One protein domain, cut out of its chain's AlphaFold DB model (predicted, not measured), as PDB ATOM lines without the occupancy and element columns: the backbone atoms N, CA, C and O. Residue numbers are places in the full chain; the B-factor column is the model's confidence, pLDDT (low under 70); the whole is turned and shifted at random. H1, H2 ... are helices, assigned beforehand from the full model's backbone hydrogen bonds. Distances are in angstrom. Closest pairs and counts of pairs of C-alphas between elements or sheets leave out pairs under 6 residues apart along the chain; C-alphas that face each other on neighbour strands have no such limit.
ATOM      1  N   PRO A 157      24.175  55.908 108.976       91.94
ATOM      2  CA  PRO A 157      24.880  54.821 108.291       91.94
ATOM      3  C   PRO A 157      25.056  53.556 109.142       91.94
ATOM      4  O   PRO A 157      24.866  52.454 108.635       91.94
ATOM      5  N   ILE A 158      25.371  53.711 110.432       91.94
ATOM      6  CA  ILE A 158      25.559  52.592 111.367       91.94
ATOM      7  C   ILE A 158      24.229  51.872 111.584       91.94
ATOM      8  O   ILE A 158      24.154  50.652 111.453       91.94
ATOM      9  N   VAL A 159      23.160  52.640 111.808       93.00
ATOM     10  CA  VAL A 159      21.806  52.097 111.978       93.00
ATOM     11  C   VAL A 159      21.328  51.368 110.717       93.00
ATOM     12  O   VAL A 159      20.762  50.284 110.806       93.00
ATOM     13  N   VAL A 160      21.576  51.927 109.527       94.38
ATOM     14  CA  VAL A 160      21.198  51.302 108.246       94.38
ATOM     15  C   VAL A 160      21.976  50.004 108.005       94.38
ATOM     16  O   VAL A 160      21.392  49.029 107.526       94.38
ATOM     17  N   ALA A 161      23.266  49.960 108.347       95.31
ATOM     18  CA  ALA A 161      24.074  48.749 108.230       95.31
ATOM     19  C   ALA A 161      23.544  47.632 109.142       95.31
ATOM     20  O   ALA A 161      23.334  46.509 108.679       95.31
ATOM     21  N   GLU A 162      23.242  47.948 110.404       96.31
ATOM     22  CA  GLU A 162      22.654  46.988 111.344       96.31
ATOM     23  C   GLU A 162      21.276  46.498 110.870       96.31
ATOM     24  O   GLU A 162      21.025  45.292 110.792       96.31
ATOM     25  N   ALA A 163      20.397  47.419 110.465       96.00
ATOM     26  CA  ALA A 163      19.085  47.090 109.918       96.00
ATOM     27  C   ALA A 163      19.175  46.159 108.700       96.00
ATOM     28  O   ALA A 163      18.340  45.267 108.538       96.00
ATOM     29  N   THR A 164      20.205  46.331 107.866       97.56
ATOM     30  CA  THR A 164      20.437  45.490 106.682       97.56
ATOM     31  C   THR A 164      20.742  44.052 107.087       97.56
ATOM     32  O   THR A 164      20.156  43.130 106.521       97.56
ATOM     33  N   GLN A 165      21.590  43.843 108.097       97.44
ATOM     34  CA  GLN A 165      21.914  42.503 108.593       97.44
ATOM     35  C   GLN A 165      20.683  41.799 109.180       97.44
ATOM     36  O   GLN A 165      20.423  40.639 108.856       97.44
ATOM     37  N   ILE A 166      19.886  42.503 109.992       96.00
ATOM     38  CA  ILE A 166      18.650  41.947 110.574       96.00
ATOM     39  C   ILE A 166      17.648  41.570 109.473       96.00
ATOM     40  O   ILE A 166      17.039  40.494 109.514       96.00
ATOM     41  N   ALA A 167      17.498  42.416 108.452       96.38
ATOM     42  CA  ALA A 167      16.614  42.135 107.327       96.38
ATOM     43  C   ALA A 167      17.097  40.945 106.477       96.38
ATOM     44  O   ALA A 167      16.275  40.141 106.040       96.38
ATOM     45  N   GLN A 168      18.411  40.780 106.287       97.31
ATOM     46  CA  GLN A 168      18.992  39.611 105.611       97.31
ATOM     47  C   GLN A 168      18.730  38.313 106.385       97.31
ATOM     48  O   GLN A 168      18.304  37.327 105.787       97.31
ATOM     49  N   ARG A 169      18.914  38.318 107.713       96.75
ATOM     50  CA  ARG A 169      18.605  37.160 108.573       96.75
ATOM     51  C   ARG A 169      17.123  36.775 108.528       96.75
ATOM     52  O   ARG A 169      16.792  35.596 108.605       96.75
ATOM     53  N   SER A 170      16.237  37.754 108.348       94.94
ATOM     54  CA  SER A 170      14.781  37.549 108.291       94.94
ATOM     55  C   SER A 170      14.257  37.119 106.912       94.94
ATOM     56  O   SER A 170      13.069  36.808 106.768       94.94
ATOM     57  N   ALA A 171      15.124  37.069 105.893       94.38
ATOM     58  CA  ALA A 171      14.727  36.853 104.503       94.38
ATOM     59  C   ALA A 171      14.078  35.489 104.240       94.38
ATOM     60  O   ALA A 171      13.167  35.406 103.420       94.38
ATOM     61  N   SER A 172      14.491  34.434 104.947       92.94
ATOM     62  CA  SER A 172      13.896  33.099 104.806       92.94
ATOM     63  C   SER A 172      12.476  33.028 105.375       92.94
ATOM     64  O   SER A 172      11.611  32.380 104.791       92.94
ATOM     65  N   ALA A 173      12.215  33.721 106.486       94.75
ATOM     66  CA  ALA A 173      10.924  33.697 107.166       94.75
ATOM     67  C   ALA A 173       9.884  34.627 106.517       94.75
ATOM     68  O   ALA A 173       8.693  34.320 106.513       94.75
ATOM     69  N   GLN A 174      10.308  35.784 105.994       94.94
ATOM     70  CA  GLN A 174       9.416  36.782 105.387       94.94
ATOM     71  C   GLN A 174      10.018  37.339 104.083       94.94
ATOM     72  O   GLN A 174      10.430  38.504 104.057       94.94
ATOM     73  N   PRO A 175      10.063  36.551 102.993       95.19
ATOM     74  CA  PRO A 175      10.839  36.883 101.794       95.19
ATOM     75  C   PRO A 175      10.395  38.185 101.122       95.19
ATOM     76  O   PRO A 175      11.219  39.069 100.894       95.19
ATOM     77  N   GLU A 176       9.093  38.371 100.884       95.62
ATOM     78  CA  GLU A 176       8.589  39.580 100.213       95.62
ATOM     79  C   GLU A 176       8.832  40.858 101.022       95.62
ATOM     80  O   GLU A 176       9.243  41.881 100.477       95.62
ATOM     81  N   ARG A 177       8.603  40.809 102.339       96.06
ATOM     82  CA  ARG A 177       8.823  41.969 103.216       96.06
ATOM     83  C   ARG A 177      10.306  42.289 103.338       96.06
ATOM     84  O   ARG A 177      10.691  43.446 103.208       96.06
ATOM     85  N   SER A 178      11.138  41.266 103.514       96.38
ATOM     86  CA  SER A 178      12.590  41.429 103.591       96.38
ATOM     87  C   SER A 178      13.149  42.006 102.293       96.38
ATOM     88  O   SER A 178      13.961  42.922 102.347       96.38
ATOM     89  N   ARG A 179      12.655  41.571 101.125       97.38
ATOM     90  CA  ARG A 179      13.044  42.125  99.818       97.38
ATOM     91  C   ARG A 179      12.783  43.631  99.726       97.38
ATOM     92  O   ARG A 179      13.668  44.377  99.309       97.38
ATOM     93  N   ARG A 180      11.597  44.089 100.141       96.94
ATOM     94  CA  ARG A 180      11.255  45.523 100.139       96.94
ATOM     95  C   ARG A 180      12.079  46.315 101.146       96.94
ATOM     96  O   ARG A 180      12.644  47.341 100.785       96.94
ATOM     97  N   ILE A 181      12.216  45.800 102.370       97.69
ATOM     98  CA  ILE A 181      13.021  46.426 103.425       97.69
ATOM     99  C   ILE A 181      14.479  46.578 102.984       97.69
ATOM    100  O   ILE A 181      15.038  47.666 103.093       97.69
ATOM    101  N   LEU A 182      15.081  45.534 102.411       97.56
ATOM    102  CA  LEU A 182      16.443  45.592 101.875       97.56
ATOM    103  C   LEU A 182      16.569  46.608 100.733       97.56
ATOM    104  O   LEU A 182      17.569  47.320 100.658       97.56
ATOM    105  N   CYS A 183      15.548  46.732  99.882       97.00
ATOM    106  CA  CYS A 183      15.503  47.768  98.852       97.00
ATOM    107  C   CYS A 183      15.465  49.186  99.455       97.00
ATOM    108  O   CYS A 183      16.214  50.053  98.996       97.00
ATOM    109  N   TYR A 184      14.678  49.427 100.515       96.19
ATOM    110  CA  TYR A 184      14.687  50.712 101.229       96.19
ATOM    111  C   TYR A 184      16.070  51.008 101.808       96.19
ATOM    112  O   TYR A 184      16.629  52.075 101.568       96.19
ATOM    113  N   LEU A 185      16.639  50.052 102.545       96.56
ATOM    114  CA  LEU A 185      17.914  50.217 103.240       96.56
ATOM    115  C   LEU A 185      19.071  50.469 102.271       96.56
ATOM    116  O   LEU A 185      19.909  51.323 102.549       96.56
ATOM    117  N   LYS A 186      19.068  49.817 101.102       95.38
ATOM    118  CA  LYS A 186      20.017  50.108 100.021       95.38
ATOM    119  C   LYS A 186      19.929  51.569  99.565       95.38
ATOM    120  O   LYS A 186      20.936  52.260  99.520       95.38
ATOM    121  N   LYS A 187      18.730  52.085  99.289       94.19
ATOM    122  CA  LYS A 187      18.565  53.500  98.897       94.19
ATOM    123  C   LYS A 187      18.994  54.453 100.011       94.19
ATOM    124  O   LYS A 187      19.556  55.513  99.749       94.19
ATOM    125  N   LEU A 188      18.742  54.073 101.264       93.81
ATOM    126  CA  LEU A 188      19.157  54.850 102.424       93.81
ATOM    127  C   LEU A 188      20.666  54.786 102.678       93.81
ATOM    128  O   LEU A 188      21.161  55.694 103.339       93.81
ATOM    129  N   SER A 189      21.413  53.808 102.160       92.38
ATOM    130  CA  SER A 189      22.879  53.783 102.277       92.38
ATOM    131  C   SER A 189      23.580  54.667 101.235       92.38
ATOM    132  O   SER A 189      24.663  55.174 101.509       92.38
ATOM    133  N   GLU A 190      22.933  54.968 100.105       88.75
ATOM    134  CA  GLU A 190      23.477  55.760  98.982       88.75
ATOM    135  C   GLU A 190      23.548  57.292  99.228       88.75
ATOM    136  O   GLU A 190      23.953  58.049  98.350       88.75
ATOM    137  N   GLY A 191      23.187  57.781 100.424       78.88
ATOM    138  CA  GLY A 191      23.169  59.222 100.762       78.88
ATOM    139  C   GLY A 191      21.760  59.840 100.761       78.88
ATOM    140  O   GLY A 191      20.883  59.386 100.040       78.88
ATOM    141  N   ALA A 192      21.487  60.820 101.640       75.06
ATOM    142  CA  ALA A 192      20.122  61.326 101.839       75.06
ATOM    143  C   ALA A 192      19.788  62.396 100.806       75.06
ATOM    144  O   ALA A 192      20.447  63.429 100.722       75.06
ATOM    145  N   THR A 193      18.689  62.186 100.102       82.56
ATOM    146  CA  THR A 193      18.009  63.181  99.285       82.56
ATOM    147  C   THR A 193      16.566  63.285  99.755       82.56
ATOM    148  O   THR A 193      16.011  62.359 100.351       82.56
ATOM    149  N   SER A 194      15.906  64.399  99.450       79.12
ATOM    150  CA  SER A 194      14.480  64.553  99.757       79.12
ATOM    151  C   SER A 194      13.603  63.494  99.073       79.12
ATOM    152  O   SER A 194      12.483  63.267  99.520       79.12
ATOM    153  N   VAL A 195      14.095  62.841  98.016       82.38
ATOM    154  CA  VAL A 195      13.365  61.825  97.247       82.38
ATOM    155  C   VAL A 195      13.527  60.430  97.852       82.38
ATOM    156  O   VAL A 195      12.539  59.716  97.995       82.38
ATOM    157  N   ASN A 196      14.745  60.039  98.232       87.81
ATOM    158  CA  ASN A 196      15.030  58.686  98.726       87.81
ATOM    159  C   ASN A 196      14.872  58.508 100.245       87.81
ATOM    160  O   ASN A 196      14.989  57.388 100.725       87.81
ATOM    161  N   ASP A 197      14.605  59.580 100.998       91.12
ATOM    162  CA  ASP A 197      14.409  59.522 102.456       91.12
ATOM    163  C   ASP A 197      12.969  59.848 102.889       91.12
ATOM    164  O   ASP A 197      12.613  59.660 104.051       91.12
ATOM    165  N   SER A 198      12.121  60.334 101.977       92.56
ATOM    166  CA  SER A 198      10.782  60.811 102.331       92.56
ATOM    167  C   SER A 198       9.694  59.754 102.190       92.56
ATOM    168  O   SER A 198       9.604  59.072 101.172       92.56
ATOM    169  N   TYR A 199       8.779  59.726 103.155       94.31
ATOM    170  CA  TYR A 199       7.512  59.000 103.055       94.31
ATOM    171  C   TYR A 199       6.381  59.730 103.799       94.31
ATOM    172  O   TYR A 199       6.620  60.679 104.554       94.31
ATOM    173  N   TRP A 200       5.146  59.289 103.564       93.94
ATOM    174  CA  TRP A 200       3.938  59.755 104.252       93.94
ATOM    175  C   TRP A 200       3.320  58.641 105.100       93.94
ATOM    176  O   TRP A 200       3.556  57.460 104.846       93.94
ATOM    177  N   LEU A 201       2.511  59.021 106.089       91.94
ATOM    178  CA  LEU A 201       1.513  58.157 106.719       91.94
ATOM    179  C   LEU A 201       0.136  58.377 106.090       91.94
ATOM    180  O   LEU A 201      -0.127  59.409 105.478       91.94
ATOM    181  N   VAL A 202      -0.784  57.439 106.317       88.38
ATOM    182  CA  VAL A 202      -2.182  57.573 105.872       88.38
ATOM    183  C   VAL A 202      -2.825  58.843 106.444       88.38
ATOM    184  O   VAL A 202      -3.439  59.600 105.698       88.38
ATOM    185  N   SER A 203      -2.593  59.138 107.724       88.12
ATOM    186  CA  SER A 203      -3.101  60.351 108.377       88.12
ATOM    187  C   SER A 203      -2.546  61.644 107.771       88.12
ATOM    188  O   SER A 203      -3.236  62.663 107.741       88.12
ATOM    189  N   ASP A 204      -1.318  61.612 107.241       90.50
ATOM    190  CA  ASP A 204      -0.727  62.750 106.540       90.50
ATOM    191  C   ASP A 204      -1.527  63.022 105.247       90.50
ATOM    192  O   ASP A 204      -1.865  64.170 104.951       90.50
ATOM    193  N   LEU A 205      -1.926  61.971 104.521       89.38
ATOM    194  CA  LEU A 205      -2.746  62.080 103.310       89.38
ATOM    195  C   LEU A 205      -4.175  62.556 103.604       89.38
ATOM    196  O   LEU A 205      -4.698  63.389 102.866       89.38
ATOM    197  N   GLU A 206      -4.794  62.079 104.683       87.31
ATOM    198  CA  GLU A 206      -6.126  62.524 105.123       87.31
ATOM    199  C   GLU A 206      -6.115  64.007 105.526       87.31
ATOM    200  O   GLU A 206      -7.014  64.771 105.174       87.31
ATOM    201  N   SER A 207      -5.045  64.468 106.179       86.62
ATOM    202  CA  SER A 207      -4.899  65.888 106.521       86.62
ATOM    203  C   SER A 207      -4.859  66.796 105.283       86.62
ATOM    204  O   SER A 207      -5.454  67.876 105.279       86.62
ATOM    205  N   GLY A 208      -4.206  66.345 104.206       87.81
ATOM    206  CA  GLY A 208      -4.161  67.066 102.937       87.81
ATOM    207  C   GLY A 208      -5.521  67.115 102.237       87.81
ATOM    208  O   GLY A 208      -5.846  68.127 101.615       87.81
ATOM    209  N   GLU A 209      -6.350  66.082 102.398       88.06
ATOM    210  CA  GLU A 209      -7.711  66.054 101.855       88.06
ATOM    211  C   GLU A 209      -8.538  67.212 102.426       88.06
ATOM    212  O   GLU A 209      -9.106  68.000 101.673       88.06
ATOM    213  N   HIS A 210      -8.523  67.407 103.747       86.12
ATOM    214  CA  HIS A 210      -9.253  68.510 104.383       86.12
ATOM    215  C   HIS A 210      -8.874  69.893 103.830       86.12
ATOM    216  O   HIS A 210      -9.730  70.774 103.732       86.12
ATOM    217  N   LEU A 211      -7.613  70.080 103.431       87.38
ATOM    218  CA  LEU A 211      -7.133  71.322 102.823       87.38
ATOM    219  C   LEU A 211      -7.602  71.477 101.371       87.38
ATOM    220  O   LEU A 211      -7.926  72.586 100.946       87.38
ATOM    221  N   ALA A 212      -7.678  70.377 100.621       87.75
ATOM    222  CA  ALA A 212      -8.202  70.373  99.258       87.75
ATOM    223  C   ALA A 212      -9.713  70.671  99.198       87.75
ATOM    224  O   ALA A 212     -10.178  71.247  98.211       87.75
ATOM    225  N   TYR A 213     -10.450  70.342 100.267       85.19
ATOM    226  CA  TYR A 213     -11.899  70.539 100.411       85.19
ATOM    227  C   TYR A 213     -12.271  71.606 101.450       85.19
ATOM    228  O   TYR A 213     -13.187  71.414 102.258       85.19
ATOM    229  N   ALA A 214     -11.587  72.752 101.441       77.50
ATOM    230  CA  ALA A 214     -11.951  73.875 102.301       77.50
ATOM    231  C   ALA A 214     -13.430  74.272 102.087       77.50
ATOM    232  O   ALA A 214     -13.870  74.531 100.968       77.50
ATOM    233  N   GLY A 215     -14.230  74.270 103.159       79.19
ATOM    234  CA  GLY A 215     -15.672  74.536 103.061       79.19
ATOM    235  C   GLY A 215     -16.474  73.441 102.340       79.19
ATOM    236  O   GLY A 215     -17.523  73.736 101.774       79.19
ATOM    237  N   LYS A 216     -15.989  72.188 102.347       82.25
ATOM    238  CA  LYS A 216     -16.604  71.010 101.692       82.25
ATOM    239  C   LYS A 216     -16.672  71.092 100.161       82.25
ATOM    240  O   LYS A 216     -17.371  70.298  99.538       82.25
ATOM    241  N   ARG A 217     -15.953  72.030  99.540       85.00
ATOM    242  CA  ARG A 217     -15.858  72.159  98.082       85.00
ATOM    243  C   ARG A 217     -14.410  72.018  97.654       85.00
ATOM    244  O   ARG A 217     -13.523  72.604  98.266       85.00
ATOM    245  N   PHE A 218     -14.181  71.243  96.601       87.38
ATOM    246  CA  PHE A 218     -12.859  71.156  95.998       87.38
ATOM    247  C   PHE A 218     -12.454  72.517  95.421       87.38
ATOM    248  O   PHE A 218     -13.268  73.183  94.781       87.38
ATOM    249  N   SER A 219     -11.194  72.913  95.598       89.75
ATOM    250  CA  SER A 219     -10.632  74.070  94.897       89.75
ATOM    251  C   SER A 219      -9.182  73.826  94.463       89.75
ATOM    252  O   SER A 219      -8.423  73.186  95.199       89.75
ATOM    253  N   PRO A 220      -8.743  74.374  93.312       91.81
ATOM    254  CA  PRO A 220      -7.341  74.302  92.896       91.81
ATOM    255  C   PRO A 220      -6.373  74.905  93.924       91.81
ATOM    256  O   PRO A 220      -5.290  74.366  94.144       91.81
ATOM    257  N   GLU A 221      -6.759  75.993  94.602       92.88
ATOM    258  CA  GLU A 221      -5.933  76.585  95.664       92.88
ATOM    259  C   GLU A 221      -5.847  75.691  96.904       92.88
ATOM    260  O   GLU A 221      -4.768  75.547  97.488       92.88
ATOM    261  N   GLY A 222      -6.949  75.035  97.272       92.25
ATOM    262  CA  GLY A 222      -6.955  74.004  98.304       92.25
ATOM    263  C   GLY A 222      -5.999  72.864  97.961       92.25
ATOM    264  O   GLY A 222      -5.189  72.472  98.797       92.25
ATOM    265  N   LEU A 223      -6.007  72.389  96.710       92.69
ATOM    266  CA  LEU A 223      -5.085  71.350  96.242       92.69
ATOM    267  C   LEU A 223      -3.614  71.801  96.316       92.69
ATOM    268  O   LEU A 223      -2.765  71.057  96.808       92.69
ATOM    269  N   ARG A 224      -3.299  73.032  95.891       93.00
ATOM    270  CA  ARG A 224      -1.943  73.605  96.037       93.00
ATOM    271  C   ARG A 224      -1.526  73.697  97.505       93.00
ATOM    272  O   ARG A 224      -0.383  73.402  97.857       93.00
ATOM    273  N   THR A 225      -2.454  74.082  98.374       92.62
ATOM    274  CA  THR A 225      -2.233  74.161  99.822       92.62
ATOM    275  C   THR A 225      -2.000  72.782 100.434       92.62
ATOM    276  O   THR A 225      -1.054  72.626 101.206       92.62
ATOM    277  N   ALA A 226      -2.764  71.772 100.022       92.25
ATOM    278  CA  ALA A 226      -2.547  70.380 100.399       92.25
ATOM    279  C   ALA A 226      -1.161  69.883  99.956       92.25
ATOM    280  O   ALA A 226      -0.430  69.317 100.762       92.25
ATOM    281  N   GLY A 227      -0.741  70.175  98.720       92.12
ATOM    282  CA  GLY A 227       0.593  69.824  98.222       92.12
ATOM    283  C   GLY A 227       1.727  70.444  99.049       92.12
ATOM    284  O   GLY A 227       2.651  69.741  99.461       92.12
ATOM    285  N   ARG A 228       1.632  71.744  99.371       92.81
ATOM    286  CA  ARG A 228       2.593  72.427 100.264       92.81
ATOM    287  C   ARG A 228       2.597  71.823 101.667       92.81
ATOM    288  O   ARG A 228       3.662  71.640 102.256       92.81
ATOM    289  N   HIS A 229       1.419  71.502 102.200       90.50
ATOM    290  CA  HIS A 229       1.286  70.865 103.503       90.50
ATOM    291  C   HIS A 229       1.967  69.495 103.524       90.50
ATOM    292  O   HIS A 229       2.837  69.273 104.363       90.50
ATOM    293  N   LEU A 230       1.646  68.631 102.558       90.94
ATOM    294  CA  LEU A 230       2.228  67.301 102.413       90.94
ATOM    295  C   LEU A 230       3.739  67.345 102.238       90.94
ATOM    296  O   LEU A 230       4.421  66.507 102.815       90.94
ATOM    297  N   ALA A 231       4.272  68.310 101.481       88.50
ATOM    298  CA  ALA A 231       5.713  68.502 101.337       88.50
ATOM    299  C   ALA A 231       6.390  68.855 102.672       88.50
ATOM    300  O   ALA A 231       7.488  68.375 102.945       88.50
ATOM    301  N   ARG A 232       5.724  69.649 103.522       89.19
ATOM    302  CA  ARG A 232       6.229  70.068 104.839       89.19
ATOM    303  C   ARG A 232       6.195  68.950 105.884       89.19
ATOM    304  O   ARG A 232       7.049  68.937 106.763       89.19
ATOM    305  N   ILE A 233       5.210  68.052 105.821       89.19
ATOM    306  CA  ILE A 233       5.026  66.981 106.818       89.19
ATOM    307  C   ILE A 233       5.645  65.637 106.409       89.19
ATOM    308  O   ILE A 233       5.468  64.654 107.126       89.19
ATOM    309  N   ARG A 234       6.381  65.579 105.286       89.44
ATOM    310  CA  ARG A 234       7.135  64.378 104.890       89.44
ATOM    311  C   ARG A 234       8.018  63.907 106.038       89.44
ATOM    312  O   ARG A 234       8.721  64.696 106.673       89.44
ATOM    313  N   ARG A 235       7.994  62.602 106.282       91.56
ATOM    314  CA  ARG A 235       8.808  61.950 107.309       91.56
ATOM    315  C   ARG A 235      10.106  61.467 106.694       91.56
ATOM    316  O   ARG A 235      10.124  61.090 105.531       91.56
ATOM    317  N   SER A 236      11.166  61.473 107.496       94.44
ATOM    318  CA  SER A 236      12.479  60.948 107.117       94.44
ATOM    319  C   SER A 236      12.608  59.511 107.609       94.44
ATOM    320  O   SER A 236      12.494  59.260 108.814       94.44
ATOM    321  N   ALA A 237      12.847  58.575 106.694       94.00
ATOM    322  CA  ALA A 237      13.068  57.172 107.018       94.00
ATOM    323  C   ALA A 237      14.337  56.989 107.866       94.00
ATOM    324  O   ALA A 237      14.327  56.213 108.817       94.00
ATOM    325  N   ARG A 238      15.400  57.769 107.629       91.56
ATOM    326  CA  ARG A 238      16.594  57.770 108.492       91.56
ATOM    327  C   ARG A 238      16.298  58.243 109.904       91.56
ATOM    328  O   ARG A 238      16.753  57.610 110.850       91.56
ATOM    329  N   LYS A 239      15.543  59.336 110.068       91.75
ATOM    330  CA  LYS A 239      15.149  59.810 111.408       91.75
ATOM    331  C   LYS A 239      14.272  58.788 112.124       91.75
ATOM    332  O   LYS A 239      14.405  58.637 113.331       91.75
ATOM    333  N   PHE A 240      13.399  58.101 111.387       93.31
ATOM    334  CA  PHE A 240      12.640  56.978 111.925       93.31
ATOM    335  C   PHE A 240      13.582  55.873 112.413       93.31
ATOM    336  O   PHE A 240      13.475  55.486 113.567       93.31
ATOM    337  N   LEU A 241      14.540  55.424 111.594       92.44
ATOM    338  CA  LEU A 241      15.490  54.373 111.975       92.44
ATOM    339  C   LEU A 241      16.337  54.773 113.195       92.44
ATOM    340  O   LEU A 241      16.372  54.049 114.179       92.44
ATOM    341  N   VAL A 242      16.957  55.953 113.182       90.31
ATOM    342  CA  VAL A 242      17.804  56.426 114.298       90.31
ATOM    343  C   VAL A 242      17.037  56.541 115.616       90.31
ATOM    344  O   VAL A 242      17.642  56.477 116.675       90.31
ATOM    345  N   ARG A 243      15.717  56.724 115.570       89.25
ATOM    346  CA  ARG A 243      14.883  56.775 116.770       89.25
ATOM    347  C   ARG A 243      14.328  55.392 117.095       89.25
ATOM    348  O   ARG A 243      14.773  54.723 118.005       89.25
ATOM    349  N   GLU A 244      13.397  54.919 116.286       90.31
ATOM    350  CA  GLU A 244      12.585  53.736 116.576       90.31
ATOM    351  C   GLU A 244      13.354  52.417 116.470       90.31
ATOM    352  O   GLU A 244      13.012  51.458 117.157       90.31
ATOM    353  N   PHE A 245      14.349  52.337 115.584       92.62
ATOM    354  CA  PHE A 245      15.156  51.127 115.444       92.62
ATOM    355  C   PHE A 245      16.312  51.118 116.450       92.62
ATOM    356  O   PHE A 245      16.610  50.069 117.011       92.62
ATOM    357  N   SER A 246      16.951  52.261 116.711       88.56
ATOM    358  CA  SER A 246      18.036  52.334 117.701       88.56
ATOM    359  C   SER A 246      17.547  52.227 119.146       88.56
ATOM    360  O   SER A 246      18.268  51.663 119.961       88.56
ATOM    361  N   ASP A 247      16.330  52.692 119.448       87.75
ATOM    362  CA  ASP A 247      15.725  52.575 120.784       87.75
ATOM    363  C   ASP A 247      15.268  51.133 121.110       87.75
ATOM    364  O   ASP A 247      14.957  50.822 122.259       87.75
ATOM    365  N   ALA A 248      15.203  50.238 120.118       90.75
ATOM    366  CA  ALA A 248      14.782  48.851 120.307       90.75
ATOM    367  C   ALA A 248      15.896  47.996 120.940       90.75
ATOM    368  O   ALA A 248      17.016  47.930 120.425       90.75
ATOM    369  N   ALA A 249      15.570  47.288 122.025       89.25
ATOM    370  CA  ALA A 249      16.540  46.541 122.826       89.25
ATOM    371  C   ALA A 249      16.888  45.171 122.222       89.25
ATOM    372  O   ALA A 249      18.000  44.675 122.394       89.25
ATOM    373  N   THR A 250      15.947  44.553 121.508       94.25
ATOM    374  CA  THR A 250      16.098  43.197 120.957       94.25
ATOM    375  C   THR A 250      16.060  43.171 119.429       94.25
ATOM    376  O   THR A 250      15.452  44.030 118.789       94.25
ATOM    377  N   GLU A 251      16.646  42.137 118.810       93.88
ATOM    378  CA  GLU A 251      16.543  41.947 117.353       93.88
ATOM    379  C   GLU A 251      15.089  41.828 116.876       93.88
ATOM    380  O   GLU A 251      14.749  42.330 115.806       93.88
ATOM    381  N   LEU A 252      14.214  41.207 117.676       93.75
ATOM    382  CA  LEU A 252      12.792  41.083 117.356       93.75
ATOM    383  C   LEU A 252      12.096  42.452 117.336       93.75
ATOM    384  O   LEU A 252      11.319  42.739 116.425       93.75
ATOM    385  N   GLU A 253      12.379  43.318 118.310       92.56
ATOM    386  CA  GLU A 253      11.852  44.686 118.340       92.56
ATOM    387  C   GLU A 253      12.397  45.532 117.186       92.56
ATOM    388  O   GLU A 253      11.628  46.256 116.546       92.56
ATOM    389  N   LYS A 254      13.686  45.381 116.861       95.88
ATOM    390  CA  LYS A 254      14.326  46.010 115.698       95.88
ATOM    391  C   LYS A 254      13.671  45.569 114.390       95.88
ATOM    392  O   LYS A 254      13.314  46.407 113.561       95.88
ATOM    393  N   TRP A 255      13.418  44.272 114.223       96.38
ATOM    394  CA  TRP A 255      12.676  43.749 113.078       96.38
ATOM    395  C   TRP A 255      11.248  44.307 113.020       96.38
ATOM    396  O   TRP A 255      10.801  44.773 111.971       96.38
ATOM    397  N   ASN A 256      10.547  44.359 114.154       94.44
ATOM    398  CA  ASN A 256       9.217  44.961 114.232       94.44
ATOM    399  C   ASN A 256       9.226  46.455 113.865       94.44
ATOM    400  O   ASN A 256       8.272  46.928 113.248       94.44
ATOM    401  N   ALA A 257      10.287  47.202 114.186       94.75
ATOM    402  CA  ALA A 257      10.448  48.587 113.742       94.75
ATOM    403  C   ALA A 257      10.568  48.685 112.210       94.75
ATOM    404  O   ALA A 257       9.891  49.511 111.591       94.75
ATOM    405  N   LEU A 258      11.334  47.792 111.572       97.19
ATOM    406  CA  LEU A 258      11.426  47.717 110.107       97.19
ATOM    407  C   LEU A 258      10.080  47.359 109.461       97.19
ATOM    408  O   LEU A 258       9.691  47.964 108.461       97.19
ATOM    409  N   LEU A 259       9.319  46.448 110.072       95.31
ATOM    410  CA  LEU A 259       7.962  46.125 109.630       95.31
ATOM    411  C   LEU A 259       7.002  47.317 109.746       95.31
ATOM    412  O   LEU A 259       6.119  47.467 108.903       95.31
ATOM    413  N   ARG A 260       7.151  48.188 110.754       95.25
ATOM    414  CA  ARG A 260       6.353  49.426 110.855       95.25
ATOM    415  C   ARG A 260       6.668  50.399 109.717       95.25
ATOM    416  O   ARG A 260       5.737  51.007 109.182       95.25
ATOM    417  N   LEU A 261       7.936  50.519 109.317       95.12
ATOM    418  CA  LEU A 261       8.335  51.334 108.165       95.12
ATOM    419  C   LEU A 261       7.734  50.791 106.857       95.12
ATOM    420  O   LEU A 261       7.070  51.542 106.142       95.12
ATOM    421  N   ASP A 262       7.895  49.489 106.590       96.56
ATOM    422  CA  ASP A 262       7.310  48.816 105.417       96.56
ATOM    423  C   ASP A 262       5.785  48.980 105.380       96.56
ATOM    424  O   ASP A 262       5.223  49.432 104.382       96.56
ATOM    425  N   ASN A 263       5.107  48.716 106.503       93.19
ATOM    426  CA  ASN A 263       3.661  48.883 106.603       93.19
ATOM    427  C   ASN A 263       3.225  50.332 106.366       93.19
ATOM    428  O   ASN A 263       2.205  50.546 105.721       93.19
ATOM    429  N   SER A 264       3.975  51.328 106.842       92.56
ATOM    430  CA  SER A 264       3.634  52.742 106.630       92.56
ATOM    431  C   SER A 264       3.647  53.110 105.143       92.56
ATOM    432  O   SER A 264       2.687  53.696 104.638       92.56
ATOM    433  N   LEU A 265       4.700  52.707 104.427       94.31
ATOM    434  CA  LEU A 265       4.841  52.906 102.983       94.31
ATOM    435  C   LEU A 265       3.754  52.151 102.204       94.31
ATOM    436  O   LEU A 265       3.040  52.738 101.387       94.31
ATOM    437  N   PHE A 266       3.584  50.861 102.498       93.06
ATOM    438  CA  PHE A 266       2.649  49.992 101.791       93.06
ATOM    439  C   PHE A 266       1.182  50.382 102.022       93.06
ATOM    440  O   PHE A 266       0.391  50.416 101.077       93.06
ATOM    441  N   GLN A 267       0.802  50.726 103.259       91.50
ATOM    442  CA  GLN A 267      -0.562  51.158 103.575       91.50
ATOM    443  C   GLN A 267      -0.912  52.478 102.897       91.50
ATOM    444  O   GLN A 267      -2.043  52.616 102.443       91.50
ATOM    445  N   CYS A 268       0.033  53.411 102.744       90.56
ATOM    446  CA  CYS A 268      -0.219  54.635 101.983       90.56
ATOM    447  C   CYS A 268      -0.612  54.331 100.538       90.56
ATOM    448  O   CYS A 268      -1.645  54.811 100.073       90.56
ATOM    449  N   VAL A 269       0.161  53.488  99.845       92.19
ATOM    450  CA  VAL A 269      -0.150  53.105  98.459       92.19
ATOM    451  C   VAL A 269      -1.494  52.385  98.384       92.19
ATOM    452  O   VAL A 269      -2.350  52.763  97.584       92.19
ATOM    453  N   ARG A 270      -1.743  51.404  99.263       91.31
ATOM    454  CA  ARG A 270      -3.033  50.694  99.301       91.31
ATOM    455  C   ARG A 270      -4.212  51.617  99.581       91.31
ATOM    456  O   ARG A 270      -5.266  51.442  98.974       91.31
ATOM    457  N   TYR A 271      -4.053  52.568 100.495       88.69
ATOM    458  CA  TYR A 271      -5.094  53.527 100.849       88.69
ATOM    459  C   TYR A 271      -5.455  54.408  99.651       88.69
ATOM    460  O   TYR A 271      -6.630  54.528  99.309       88.69
ATOM    461  N   ILE A 272      -4.450  54.935  98.947       88.44
ATOM    462  CA  ILE A 272      -4.643  55.744  97.736       88.44
ATOM    463  C   ILE A 272      -5.322  54.930  96.630       88.44
ATOM    464  O   ILE A 272      -6.268  55.409  96.005       88.44
ATOM    465  N   LEU A 273      -4.886  53.688  96.399       86.25
ATOM    466  CA  LEU A 273      -5.505  52.814  95.400       86.25
ATOM    467  C   LEU A 273      -6.978  52.548  95.730       86.25
ATOM    468  O   LEU A 273      -7.832  52.718  94.868       86.25
ATOM    469  N   ARG A 274      -7.308  52.238  96.989       84.81
ATOM    470  CA  ARG A 274      -8.704  52.056  97.425       84.81
ATOM    471  C   ARG A 274      -9.564  53.302  97.212       84.81
ATOM    472  O   ARG A 274     -10.724  53.170  96.853       84.81
ATOM    473  N   ARG A 275      -9.002  54.496  97.422       83.69
ATOM    474  CA  ARG A 275      -9.702  55.777  97.226       83.69
ATOM    475  C   ARG A 275      -9.856  56.182  95.758       83.69
ATOM    476  O   ARG A 275     -10.598  57.114  95.479       83.69
ATOM    477  N   THR A 276      -9.152  55.521  94.839       79.88
ATOM    478  CA  THR A 276      -9.140  55.866  93.408       79.88
ATOM    479  C   THR A 276      -9.696  54.779  92.494       79.88
ATOM    480  O   THR A 276      -9.836  55.021  91.296       79.88
ATOM    481  N   LEU A 277     -10.002  53.593  93.024       72.69
ATOM    482  CA  LEU A 277     -10.727  52.565  92.288       72.69
ATOM    483  C   LEU A 277     -12.210  52.954  92.174       72.69
ATOM    484  O   LEU A 277     -12.776  53.462  93.146       72.69
ATOM    485  N   PRO A 278     -12.845  52.727  91.012       62.09
ATOM    486  CA  PRO A 278     -14.280  52.929  90.872       62.09
ATOM    487  C   PRO A 278     -15.018  51.991  91.836       62.09
ATOM    488  O   PRO A 278     -14.737  50.794  91.882       62.09
ATOM    489  N   PHE A 279     -15.939  52.538  92.630       55.91
ATOM    490  CA  PHE A 279     -16.831  51.733  93.460       55.91
ATOM    491  C   PHE A 279     -17.880  51.117  92.531       55.91
ATOM    492  O   PHE A 279     -18.611  51.852  91.861       55.91
ATOM    493  N   GLU A 280     -17.942  49.789  92.450       47.41
ATOM    494  CA  GLU A 280     -19.004  49.109  91.708       47.41
ATOM    495  C   GLU A 280     -20.362  49.542  92.291       47.41
ATOM    496  O   GLU A 280     -20.673  49.259  93.446       47.41
ATOM    497  N   GLY A 281     -21.147  50.299  91.518       49.34
ATOM    498  CA  GLY A 281     -22.517  50.690  91.872       49.34
ATOM    499  C   GLY A 281     -22.761  52.169  92.194       49.34
ATOM    500  O   GLY A 281     -23.921  52.566  92.272       49.34
ATOM    501  N   SER A 282     -21.736  53.019  92.317       46.06
ATOM    502  CA  SER A 282     -21.950  54.475  92.365       46.06
ATOM    503  C   SER A 282     -21.754  55.060  90.969       46.06
ATOM    504  O   SER A 282     -20.628  55.072  90.472       46.06
ATOM    505  N   GLY A 283     -22.850  55.510  90.346       38.69
ATOM    506  CA  GLY A 283     -22.861  56.217  89.062       38.69
ATOM    507  C   GLY A 283     -21.690  57.191  88.942       38.69
ATOM    508  O   GLY A 283     -21.370  57.917  89.885       38.69
ATOM    509  N   GLY A 284     -21.013  57.083  87.804       43.38
ATOM    510  CA  GLY A 284     -19.658  57.553  87.587       43.38
ATOM    511  C   GLY A 284     -19.465  59.055  87.750       43.38
ATOM    512  O   GLY A 284     -20.401  59.845  87.719       43.38
ATOM    513  N   GLU A 285     -18.181  59.397  87.851       43.88
ATOM    514  CA  GLU A 285     -17.631  60.734  87.623       43.88
ATOM    515  C   GLU A 285     -17.919  61.761  88.725       43.88
ATOM    516  O   GLU A 285     -18.819  62.579  88.604       43.88
ATOM    517  N   LEU A 286     -17.094  61.743  89.791       48.56
ATOM    518  CA  LEU A 286     -16.570  62.958  90.466       48.56
ATOM    519  C   LEU A 286     -15.699  62.697  91.712       48.56
ATOM    520  O   LEU A 286     -15.275  63.647  92.374       48.56
ATOM    521  N   LEU A 287     -15.413  61.449  92.083       56.12
ATOM    522  CA  LEU A 287     -14.970  61.155  93.447       56.12
ATOM    523  C   LEU A 287     -13.471  61.431  93.674       56.12
ATOM    524  O   LEU A 287     -12.606  60.567  93.622       56.12
ATOM    525  N   PHE A 288     -13.242  62.698  94.010       72.69
ATOM    526  CA  PHE A 288     -12.102  63.325  94.659       72.69
ATOM    527  C   PHE A 288     -10.873  63.663  93.792       72.69
ATOM    528  O   PHE A 288      -9.862  62.960  93.851       72.69
ATOM    529  N   PRO A 289     -10.879  64.812  93.078       85.38
ATOM    530  CA  PRO A 289      -9.704  65.334  92.365       85.38
ATOM    531  C   PRO A 289      -8.404  65.354  93.190       85.38
ATOM    532  O   PRO A 289      -7.315  65.191  92.642       85.38
ATOM    533  N   TYR A 290      -8.514  65.489  94.515       88.06
ATOM    534  CA  TYR A 290      -7.395  65.310  95.435       88.06
ATOM    535  C   TYR A 290      -6.760  63.912  95.347       88.06
ATOM    536  O   TYR A 290      -5.560  63.804  95.108       88.06
ATOM    537  N   TRP A 291      -7.543  62.840  95.485       88.38
ATOM    538  CA  TRP A 291      -7.025  61.468  95.479       88.38
ATOM    539  C   TRP A 291      -6.427  61.076  94.123       88.38
ATOM    540  O   TRP A 291      -5.427  60.360  94.088       88.38
ATOM    541  N   ILE A 292      -6.947  61.621  93.017       87.81
ATOM    542  CA  ILE A 292      -6.336  61.481  91.684       87.81
ATOM    543  C   ILE A 292      -4.953  62.149  91.647       87.81
ATOM    544  O   ILE A 292      -3.976  61.532  91.219       87.81
ATOM    545  N   ALA A 293      -4.842  63.386  92.138       90.50
ATOM    546  CA  ALA A 293      -3.565  64.094  92.193       90.50
ATOM    547  C   ALA A 293      -2.534  63.363  93.076       90.50
ATOM    548  O   ALA A 293      -1.360  63.256  92.707       90.50
ATOM    549  N   ILE A 294      -2.969  62.807  94.212       91.94
ATOM    550  CA  ILE A 294      -2.114  62.006  95.095       91.94
ATOM    551  C   ILE A 294      -1.692  60.691  94.430       91.94
ATOM    552  O   ILE A 294      -0.511  60.350  94.483       91.94
ATOM    553  N   LYS A 295      -2.601  59.982  93.747       91.75
ATOM    554  CA  LYS A 295      -2.264  58.779  92.968       91.75
ATOM    555  C   LYS A 295      -1.194  59.066  91.924       91.75
ATOM    556  O   LYS A 295      -0.212  58.337  91.865       91.75
ATOM    557  N   ASN A 296      -1.340  60.142  91.155       91.25
ATOM    558  CA  ASN A 296      -0.351  60.525  90.146       91.25
ATOM    559  C   ASN A 296       1.000  60.882  90.782       91.25
ATOM    560  O   ASN A 296       2.049  60.509  90.262       91.25
ATOM    561  N   SER A 297       0.978  61.547  91.939       91.19
ATOM    562  CA  SER A 297       2.195  61.868  92.694       91.19
ATOM    563  C   SER A 297       2.910  60.608  93.190       91.19
ATOM    564  O   SER A 297       4.130  60.515  93.088       91.19
ATOM    565  N   VAL A 298       2.169  59.622  93.703       91.62
ATOM    566  CA  VAL A 298       2.741  58.337  94.132       91.62
ATOM    567  C   VAL A 298       3.224  57.515  92.944       91.62
ATOM    568  O   VAL A 298       4.315  56.967  93.027       91.62
ATOM    569  N   ALA A 299       2.497  57.489  91.828       92.12
ATOM    570  CA  ALA A 299       2.952  56.827  90.608       92.12
ATOM    571  C   ALA A 299       4.290  57.411  90.122       92.12
ATOM    572  O   ALA A 299       5.222  56.659  89.853       92.12
ATOM    573  N   ALA A 300       4.436  58.741  90.120       92.88
ATOM    574  CA  ALA A 300       5.707  59.392  89.802       92.88
ATOM    575  C   ALA A 300       6.835  58.984  90.771       92.88
ATOM    576  O   ALA A 300       7.964  58.750  90.346       92.88
ATOM    577  N   LEU A 301       6.534  58.840  92.068       93.12
ATOM    578  CA  LEU A 301       7.486  58.341  93.064       93.12
ATOM    579  C   LEU A 301       7.795  56.845  92.913       93.12
ATOM    580  O   LEU A 301       8.886  56.432  93.292       93.12
ATOM    581  N   GLN A 302       6.877  56.023  92.407       94.44
ATOM    582  CA  GLN A 302       7.151  54.616  92.094       94.44
ATOM    583  C   GLN A 302       8.034  54.490  90.847       94.44
ATOM    584  O   GLN A 302       8.877  53.599  90.787       94.44
ATOM    585  N   SER A 303       7.891  55.403  89.881       94.50
ATOM    586  CA  SER A 303       8.735  55.458  88.683       94.50
ATOM    587  C   SER A 303      10.127  56.053  88.925       94.50
ATOM    588  O   SER A 303      11.033  55.770  88.144       94.50
ATOM    589  N   ASP A 304      10.336  56.860  89.974       94.31
ATOM    590  CA  ASP A 304      11.669  57.387  90.307       94.31
ATOM    591  C   ASP A 304      12.521  56.305  91.007       94.31
ATOM    592  O   ASP A 304      12.244  55.959  92.160       94.31
ATOM    593  N   PRO A 305      13.610  55.805  90.384       93.44
ATOM    594  CA  PRO A 305      14.436  54.732  90.939       93.44
ATOM    595  C   PRO A 305      15.210  55.138  92.197       93.44
ATOM    596  O   PRO A 305      15.844  54.286  92.815       93.44
ATOM    597  N   ARG A 306      15.176  56.406  92.614       92.88
ATOM    598  CA  ARG A 306      15.761  56.866  93.882       92.88
ATOM    599  C   ARG A 306      14.749  56.808  95.019       92.88
ATOM    600  O   ARG A 306      15.131  56.614  96.163       92.88
ATOM    601  N   SER A 307      13.459  56.926  94.730       94.00
ATOM    602  CA  SER A 307      12.401  56.976  95.744       94.00
ATOM    603  C   SER A 307      12.231  55.643  96.478       94.00
ATOM    604  O   SER A 307      12.411  54.573  95.894       94.00
ATOM    605  N   LEU A 308      11.846  55.699  97.759       94.75
ATOM    606  CA  LEU A 308      11.495  54.508  98.545       94.75
ATOM    607  C   LEU A 308      10.279  53.779  97.963       94.75
ATOM    608  O   LEU A 308      10.210  52.554  98.009       94.75
ATOM    609  N   TYR A 309       9.343  54.524  97.369       94.62
ATOM    610  CA  TYR A 309       8.138  53.959  96.764       94.62
ATOM    611  C   TYR A 309       8.450  53.065  95.561       94.62
ATOM    612  O   TYR A 309       7.653  52.187  95.263       94.62
ATOM    613  N   SER A 310       9.615  53.204  94.918       95.69
ATOM    614  CA  SER A 310      10.016  52.325  93.811       95.69
ATOM    615  C   SER A 310      10.324  50.882  94.253       95.69
ATOM    616  O   SER A 310      10.620  50.040  93.410       95.69
ATOM    617  N   CYS A 311      10.352  50.602  95.560       95.81
ATOM    618  CA  CYS A 311      10.498  49.248  96.098       95.81
ATOM    619  C   CYS A 311       9.148  48.539  96.320       95.81
ATOM    620  O   CYS A 311       9.154  47.382  96.744       95.81
ATOM    621  N   LEU A 312       8.021  49.243  96.133       93.94
ATOM    622  CA  LEU A 312       6.652  48.731  96.269       93.94
ATOM    623  C   LEU A 312       6.110  48.283  94.912       93.94
ATOM    624  O   LEU A 312       5.654  47.123  94.848       93.94
TER     625      LEU A 312
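What this domain is: This is residues 157 to 312 of the 312 residues of the protein "OmpA family protein" of Planctomycetia bacterium (UniProt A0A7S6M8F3). One long helix, H6, is the spine of an all-helix domain: the helical hairpin of H1 and H2 crosses its first half, with H5 packed beside it, while H3 and H7 pack on its second half. H4 folds back on H3 alone, and H7 leads to the small H8, which reaches H2; the loop residues 280 to 286 stick out beyond the far end of H6. The printed part has 156 residues with eight named helices, H1 to H8 in order along the chain, and no named strand. It is compact, with a radius of gyration of the C-alphas of 17.3 A, and only just elongated, spanning 49 by 33 by 28 A.

Where its parts are: H6, residues 251 to 276, is the longest helix at 37.8 A, from C-alpha 251 at (16.543, 41.947, 117.353) to C-alpha 276 at (-9.140, 55.866, 93.408). H1, residues 157 to 169, begins at (24.880, 54.821, 108.291) and is 18.7 A long; H2, residues 175 to 189, is 20.8 A. H3 is residues 202 to 212, H4 residues 220 to 232 and H5 residues 237 to 245. H7, residues 289 to 303, is 21.2 A long, and H8 is residues 308 to 311.

How they stand to each other: H6 is the hub, touching H1, H2, H3, H5 and H7. Its residues 251 to 258 touch H1, about perpendicular at 88 degrees, the C-alphas of Ile 166 and Trp 255 closest at 6.7 A. H2 touches H6 at 84 degrees, also about perpendicular, closest at the C-alphas of Ile 181 and Asp 262, 6.5 A. H1 and H2 form a hairpin with a shallow tilt of 17 degrees, opposite ways, the C-alphas of Ala 167 and Ser 178 closest at 5.5 A. H5 and H6 are a hairpin too, at a steep tilt of 44 degrees, with the C-alphas of Phe 245 and Lys 254 closest at 5.2 A. H7 touches H6 at a steep tilt of 50 degrees, opposite ways, closest at the C-alphas of Ile 272 and Lys 295, 6.1 A. H3 touches H6 through Val 202 and Cys 268, whose C-alphas, the closest, are 5.3 A apart. H3 and H4 form a hairpin, closest at the C-alphas of Ala 212 and Gly 222, 4.0 A. H8 touches H2, the C-alphas of Arg 180 and Cys 311 closest at 5.5 A. H4 and H6 are apart. Every O i to N i+4 pair is within hydrogen-bond range in H1, H2, H4, H5, H6 and H7; in H3 6 of 7 are, and H8 is too short for such a pair.

The domain as a whole: The C-alphas farthest apart, those of Ile 158 and Gly 283, are 53.4 A apart. The printed part has no cut and ends at Leu 312, the chain's last residue. The links H2 to H3 and H6 to H7 are long, 12 residues each. Residues 198 to 199 pair with residues 235 to 236, antiparallel. The mean pLDDT of the printed part is 88.6, and residues 278 to 287 are under 70.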